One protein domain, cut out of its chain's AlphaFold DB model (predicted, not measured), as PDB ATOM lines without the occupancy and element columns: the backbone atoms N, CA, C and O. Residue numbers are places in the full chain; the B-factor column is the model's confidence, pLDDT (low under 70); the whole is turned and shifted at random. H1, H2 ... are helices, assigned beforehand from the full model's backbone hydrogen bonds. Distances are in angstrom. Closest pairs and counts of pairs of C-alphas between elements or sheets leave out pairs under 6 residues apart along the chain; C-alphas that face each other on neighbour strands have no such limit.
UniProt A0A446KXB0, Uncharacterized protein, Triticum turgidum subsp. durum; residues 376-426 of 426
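What this domain is: This is residues 376 to 426 of the 426 residues of an uncharacterized protein of Triticum turgidum subsp. durum (UniProt A0A446KXB0). Two long helices, H1 and then H2, make an open V, joined at one end by a tight link, with empty space between their arms. H1 has a kink of 38 degrees near residue 391, and residues 376 to 392 and 408 to 426 stand free. The printed part has 51 residues and no named strand; its class is all helix. It is only just loose, close to extended, with a radius of gyration of the C-alphas of 14.2 A, and only just flat, spanning 42 by 29 by 5 A.

Where its parts are: H1, residues 376 to 397, begins at C-alpha 376 (-17.359, -19.036, -38.554) and is 31.7 A long. H2, residues 400 to 424, is 35.4 A long and ends at C-alpha 424 (-6.248, -4.042, -55.831).

How they stand to each other: H1 and H2 are close but not clearly touching; their closest C-alphas, of Ala 396 and Ser 403, are 5.6 A apart. They run opposite ways at a shallow tilt of 25 degrees. O i to N i+4 pairs are within hydrogen-bond range in 14 of 18 cases in H1 and 20 of 21 in H2.

The domain as a whole: The farthest C-alphas, of Ser 398 and Lys 426, are 42.1 A apart. The printed part has no cut. Residues 421 to 426 have pLDDT under 70.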
ATOM      1  N   VAL A 376     -17.517 -18.718 -39.983       88.94
ATOM      2  CA  VAL A 376     -17.359 -19.036 -38.554       88.94
ATOM      3  C   VAL A 376     -15.917 -18.821 -38.097       88.94
ATOM      4  O   VAL A 376     -15.678 -18.356 -36.981       88.94
ATOM      5  N   VAL A 377     -14.944 -19.108 -38.964       87.19
ATOM      6  CA  VAL A 377     -13.513 -18.996 -38.641       87.19
ATOM      7  C   VAL A 377     -13.116 -17.551 -38.372       87.19
ATOM      8  O   VAL A 377     -12.510 -17.276 -37.338       87.19
ATOM      9  N   ALA A 378     -13.479 -16.623 -39.261       88.44
ATOM     10  CA  ALA A 378     -13.045 -15.234 -39.146       88.44
ATOM     11  C   ALA A 378     -13.537 -14.565 -37.842       88.44
ATOM     12  O   ALA A 378     -12.697 -14.030 -37.112       88.44
ATOM     13  N   PRO A 379     -14.827 -14.656 -37.455       90.88
ATOM     14  CA  PRO A 379     -15.282 -14.147 -36.162       90.88
ATOM     15  C   PRO A 379     -14.641 -14.858 -34.970       90.88
ATOM     16  O   PRO A 379     -14.350 -14.214 -33.968       90.88
ATOM     17  N   THR A 380     -14.389 -16.168 -35.067       87.69
ATOM     18  CA  THR A 380     -13.758 -16.926 -33.976       87.69
ATOM     19  C   THR A 380     -12.323 -16.459 -33.742       87.69
ATOM     20  O   THR A 380     -11.942 -16.184 -32.605       87.69
ATOM     21  N   ILE A 381     -11.532 -16.298 -34.807       87.06
ATOM     22  CA  ILE A 381     -10.163 -15.772 -34.717       87.06
ATOM     23  C   ILE A 381     -10.180 -14.325 -34.207       87.06
ATOM     24  O   ILE A 381      -9.377 -13.977 -33.341       87.06
ATOM     25  N   ALA A 382     -11.118 -13.497 -34.677       88.06
ATOM     26  CA  ALA A 382     -11.275 -12.127 -34.194       88.06
ATOM     27  C   ALA A 382     -11.623 -12.079 -32.697       88.06
ATOM     28  O   ALA A 382     -11.041 -11.286 -31.960       88.06
ATOM     29  N   ALA A 383     -12.514 -12.956 -32.224       87.88
ATOM     30  CA  ALA A 383     -12.871 -13.064 -30.812       87.88
ATOM     31  C   ALA A 383     -11.682 -13.517 -29.953       87.88
ATOM     32  O   ALA A 383     -11.443 -12.953 -28.885       87.88
ATOM     33  N   VAL A 384     -10.897 -14.485 -30.438       84.75
ATOM     34  CA  VAL A 384      -9.653 -14.923 -29.791       84.75
ATOM     35  C   VAL A 384      -8.652 -13.763 -29.708       84.75
ATOM     36  O   VAL A 384      -8.109 -13.503 -28.638       84.75
ATOM     37  N   GLY A 385      -8.463 -13.007 -30.795       84.12
ATOM     38  CA  GLY A 385      -7.629 -11.801 -30.810       84.12
ATOM     39  C   GLY A 385      -8.107 -10.723 -29.830       84.12
ATOM     40  O   GLY A 385      -7.311 -10.179 -29.064       84.12
ATOM     41  N   LEU A 386      -9.416 -10.457 -29.796       86.31
ATOM     42  CA  LEU A 386     -10.028  -9.482 -28.891       86.31
ATOM     43  C   LEU A 386      -9.864  -9.881 -27.419       86.31
ATOM     44  O   LEU A 386      -9.617  -9.022 -26.574       86.31
ATOM     45  N   ALA A 387      -9.931 -11.176 -27.096       84.31
ATOM     46  CA  ALA A 387      -9.687 -11.658 -25.740       84.31
ATOM     47  C   ALA A 387      -8.266 -11.312 -25.250       84.31
ATOM     48  O   ALA A 387      -8.090 -10.949 -24.085       84.31
ATOM     49  N   PHE A 388      -7.259 -11.336 -26.133       79.38
ATOM     50  CA  PHE A 388      -5.883 -10.963 -25.777       79.38
ATOM     51  C   PHE A 388      -5.682  -9.477 -25.531       79.38
ATOM     52  O   PHE A 388      -4.774  -9.113 -24.781       79.38
ATOM     53  N   PHE A 389      -6.549  -8.622 -26.074       84.19
ATOM     54  CA  PHE A 389      -6.517  -7.197 -25.765       84.19
ATOM     55  C   PHE A 389      -6.608  -6.960 -24.253       84.19
ATOM     56  O   PHE A 389      -5.888  -6.122 -23.720       84.19
ATOM     57  N   SER A 390      -7.389  -7.771 -23.533       84.25
ATOM     58  CA  SER A 390      -7.517  -7.669 -22.072       84.25
ATOM     59  C   SER A 390      -6.218  -7.976 -21.315       84.25
ATOM     60  O   SER A 390      -6.032  -7.476 -20.211       84.25
ATOM     61  N   TYR A 391      -5.311  -8.766 -21.899       81.12
ATOM     62  CA  TYR A 391      -4.012  -9.088 -21.300       81.12
ATOM     63  C   TYR A 391      -2.918  -8.098 -21.719       81.12
ATOM     64  O   TYR A 391      -2.088  -7.715 -20.897       81.12
ATOM     65  N   GLY A 392      -2.918  -7.658 -22.983       81.50
ATOM     66  CA  GLY A 392      -1.913  -6.729 -23.510       81.50
ATOM     67  C   GLY A 392      -2.162  -5.263 -23.142       81.50
ATOM     68  O   GLY A 392      -1.215  -4.528 -22.864       81.50
ATOM     69  N   PHE A 393      -3.424  -4.827 -23.099       84.44
ATOM     70  CA  PHE A 393      -3.787  -3.424 -22.876       84.44
ATOM     71  C   PHE A 393      -3.351  -2.874 -21.508       84.44
ATOM     72  O   PHE A 393      -2.802  -1.772 -21.485       84.44
ATOM     73  N   PRO A 394      -3.489  -3.602 -20.379       85.56
ATOM     74  CA  PRO A 394      -2.976  -3.127 -19.092       85.56
ATOM     75  C   PRO A 394      -1.459  -2.908 -19.106       85.56
ATOM     76  O   PRO A 394      -0.971  -1.954 -18.510       85.56
ATOM     77  N   HIS A 395      -0.718  -3.755 -19.827       81.88
ATOM     78  CA  HIS A 395       0.737  -3.649 -19.942       81.88
ATOM     79  C   HIS A 395       1.156  -2.467 -20.830       81.88
ATOM     80  O   HIS A 395       2.083  -1.733 -20.493       81.88
ATOM     81  N   ALA A 396       0.427  -2.233 -21.924       83.31
ATOM     82  CA  ALA A 396       0.593  -1.050 -22.768       83.31
ATOM     83  C   ALA A 396       0.225   0.251 -22.021       83.31
ATOM     84  O   ALA A 396       0.863   1.290 -22.204       83.31
ATOM     85  N   GLY A 397      -0.773   0.189 -21.134       84.38
ATOM     86  CA  GLY A 397      -1.215   1.310 -20.304       84.38
ATOM     87  C   GLY A 397      -0.161   1.808 -19.311       84.38
ATOM     88  O   GLY A 397      -0.143   3.000 -19.011       84.38
ATOM     89  N   SER A 398       0.754   0.941 -18.862       87.00
ATOM     90  CA  SER A 398       1.873   1.327 -17.988       87.00
ATOM     91  C   SER A 398       2.782   2.386 -18.619       87.00
ATOM     92  O   SER A 398       3.303   3.247 -17.915       87.00
ATOM     93  N   CYS A 399       2.936   2.355 -19.946       88.75
ATOM     94  CA  CYS A 399       3.753   3.297 -20.711       88.75
ATOM     95  C   CYS A 399       2.926   3.917 -21.841       88.75
ATOM     96  O   CYS A 399       3.190   3.687 -23.023       88.75
ATOM     97  N   VAL A 400       1.904   4.701 -21.490       88.62
ATOM     98  CA  VAL A 400       0.982   5.290 -22.476       88.62
ATOM     99  C   VAL A 400       1.690   6.179 -23.506       88.62
ATOM    100  O   VAL A 400       1.294   6.184 -24.667       88.62
ATOM    101  N   GLU A 401       2.768   6.867 -23.115       90.81
ATOM    102  CA  GLU A 401       3.537   7.770 -23.985       90.81
ATOM    103  C   GLU A 401       4.180   7.043 -25.174       90.81
ATOM    104  O   GLU A 401       4.232   7.584 -26.275       90.81
ATOM    105  N   ILE A 402       4.599   5.791 -24.977       89.06
ATOM    106  CA  ILE A 402       5.191   4.942 -26.022       89.06
ATOM    107  C   ILE A 402       4.101   4.130 -26.732       89.06
ATOM    108  O   ILE A 402       4.140   3.933 -27.946       89.06
ATOM    109  N   SER A 403       3.092   3.677 -25.991       88.94
ATOM    110  CA  SER A 403       2.059   2.787 -26.522       88.94
ATOM    111  C   SER A 403       1.054   3.502 -27.424       88.94
ATOM    112  O   SER A 403       0.645   2.938 -28.434       88.94
ATOM    113  N   MET A 404       0.676   4.749 -27.117       89.31
ATOM    114  CA  MET A 404      -0.219   5.542 -27.970       89.31
ATOM    115  C   MET A 404       0.320   5.749 -29.392       89.31
ATOM    116  O   MET A 404      -0.388   5.388 -30.335       89.31
ATOM    117  N   PRO A 405       1.546   6.276 -29.598       91.00
ATOM    118  CA  PRO A 405       2.072   6.454 -30.947       91.00
ATOM    119  C   PRO A 405       2.241   5.116 -31.669       91.00
ATOM    120  O   PRO A 405       1.978   5.051 -32.867       91.00
ATOM    121  N   LEU A 406       2.593   4.038 -30.957       89.44
ATOM    122  CA  LEU A 406       2.687   2.700 -31.543       89.44
ATOM    123  C   LEU A 406       1.326   2.188 -32.039       89.44
ATOM    124  O   LEU A 406       1.231   1.716 -33.167       89.44
ATOM    125  N   ILE A 407       0.264   2.314 -31.236       88.44
ATOM    126  CA  ILE A 407      -1.092   1.893 -31.621       88.44
ATOM    127  C   ILE A 407      -1.599   2.723 -32.802       88.44
ATOM    128  O   ILE A 407      -2.139   2.165 -33.755       88.44
ATOM    129  N   VAL A 408      -1.401   4.045 -32.777       89.38
ATOM    130  CA  VAL A 408      -1.801   4.934 -33.880       89.38
ATOM    131  C   VAL A 408      -1.046   4.586 -35.161       89.38
ATOM    132  O   VAL A 408      -1.664   4.488 -36.219       89.38
ATOM    133  N   LEU A 409       0.266   4.350 -35.075       88.31
ATOM    134  CA  LEU A 409       1.084   3.952 -36.217       88.31
ATOM    135  C   LEU A 409       0.641   2.600 -36.787       88.31
ATOM    136  O   LEU A 409       0.532   2.467 -38.005       88.31
ATOM    137  N   LEU A 410       0.349   1.620 -35.927       87.00
ATOM    138  CA  LEU A 410      -0.166   0.314 -36.344       87.00
ATOM    139  C   LEU A 410      -1.522   0.450 -37.039       87.00
ATOM    140  O   LEU A 410      -1.679  -0.067 -38.139       87.00
ATOM    141  N   LEU A 411      -2.467   1.196 -36.458       87.44
ATOM    142  CA  LEU A 411      -3.776   1.441 -37.071       87.44
ATOM    143  C   LEU A 411      -3.641   2.146 -38.421       87.44
ATOM    144  O   LEU A 411      -4.284   1.743 -39.386       87.44
ATOM    145  N   LEU A 412      -2.788   3.166 -38.515       89.94
ATOM    146  CA  LEU A 412      -2.564   3.894 -39.760       89.94
ATOM    147  C   LEU A 412      -1.930   2.992 -40.827       89.94
ATOM    148  O   LEU A 412      -2.388   2.985 -41.965       89.94
ATOM    149  N   CYS A 413      -0.940   2.179 -40.452       85.88
ATOM    150  CA  CYS A 413      -0.319   1.195 -41.335       85.88
ATOM    151  C   CYS A 413      -1.337   0.151 -41.823       85.88
ATOM    152  O   CYS A 413      -1.461  -0.072 -43.024       85.88
ATOM    153  N   THR A 414      -2.137  -0.424 -40.919       86.12
ATOM    154  CA  THR A 414      -3.184  -1.392 -41.274       86.12
ATOM    155  C   THR A 414      -4.244  -0.773 -42.178       86.12
ATOM    156  O   THR A 414      -4.652  -1.411 -43.142       86.12
ATOM    157  N   LEU A 415      -4.671   0.467 -41.925       84.06
ATOM    158  CA  LEU A 415      -5.654   1.160 -42.762       84.06
ATOM    159  C   LEU A 415      -5.101   1.510 -44.147       84.06
ATOM    160  O   LEU A 415      -5.834   1.402 -45.128       84.06
ATOM    161  N   VAL A 416      -3.828   1.904 -44.248       85.44
ATOM    162  CA  VAL A 416      -3.167   2.155 -45.537       85.44
ATOM    163  C   VAL A 416      -3.030   0.856 -46.327       85.44
ATOM    164  O   VAL A 416      -3.447   0.818 -47.481       85.44
ATOM    165  N   CYS A 417      -2.558  -0.226 -45.700       76.00
ATOM    166  CA  CYS A 417      -2.516  -1.541 -46.338       76.00
ATOM    167  C   CYS A 417      -3.910  -2.009 -46.764       76.00
ATOM    168  O   CYS A 417      -4.075  -2.460 -47.889       76.00
ATOM    169  N   LEU A 418      -4.926  -1.855 -45.908       77.38
ATOM    170  CA  LEU A 418      -6.298  -2.240 -46.231       77.38
ATOM    171  C   LEU A 418      -6.844  -1.427 -47.409       77.38
ATOM    172  O   LEU A 418      -7.513  -1.986 -48.274       77.38
ATOM    173  N   ARG A 419      -6.548  -0.123 -47.459       78.81
ATOM    174  CA  ARG A 419      -6.922   0.744 -48.578       78.81
ATOM    175  C   ARG A 419      -6.280   0.266 -49.871       78.81
ATOM    176  O   ARG A 419      -6.991   0.133 -50.857       78.81
ATOM    177  N   ASP A 420      -4.979   0.004 -49.860       71.31
ATOM    178  CA  ASP A 420      -4.250  -0.413 -51.057       71.31
ATOM    179  C   ASP A 420      -4.679  -1.826 -51.504       71.31
ATOM    180  O   ASP A 420      -4.843  -2.061 -52.698       71.31
ATOM    181  N   SER A 421      -4.987  -2.735 -50.569       66.81
ATOM    182  CA  SER A 421      -5.579  -4.050 -50.865       66.81
ATOM    183  C   SER A 421      -6.995  -3.950 -51.443       66.81
ATOM    184  O   SER A 421      -7.306  -4.640 -52.408       66.81
ATOM    185  N   LEU A 422      -7.853  -3.069 -50.916       59.72
ATOM    186  CA  LEU A 422      -9.190  -2.809 -51.476       59.72
ATOM    187  C   LEU A 422      -9.131  -2.167 -52.867       59.72
ATOM    188  O   LEU A 422     -10.044  -2.365 -53.664       59.72
ATOM    189  N   LEU A 423      -8.076  -1.403 -53.149       54.47
ATOM    190  CA  LEU A 423      -7.818  -0.794 -54.454       54.47
ATOM    191  C   LEU A 423      -7.284  -1.813 -55.471       54.47
ATOM    192  O   LEU A 423      -7.416  -1.586 -56.662       54.47
ATOM    193  N   PHE A 424      -6.712  -2.925 -55.003       47.00
ATOM    194  CA  PHE A 424      -6.248  -4.042 -55.831       47.00
ATOM    195  C   PHE A 424      -7.359  -5.063 -56.145       47.00
ATOM    196  O   PHE A 424      -7.247  -5.823 -57.100       47.00
ATOM    197  N   ILE A 425      -8.421  -5.090 -55.330       50.06
ATOM    198  CA  ILE A 425      -9.608  -5.954 -55.498       50.06
ATOM    199  C   ILE A 425     -10.668  -5.300 -56.415       50.06
ATOM    200  O   ILE A 425     -11.627  -5.953 -56.824       50.06
ATOM    201  N   LYS A 426     -10.507  -4.016 -56.745       41.22
ATOM    202  CA  LYS A 426     -11.384  -3.243 -57.634       41.22
ATOM    203  C   LYS A 426     -10.720  -3.025 -58.981       41.22
ATOM    204  O   LYS A 426     -11.465  -3.033 -59.984       41.22
TER     205      LYS A 426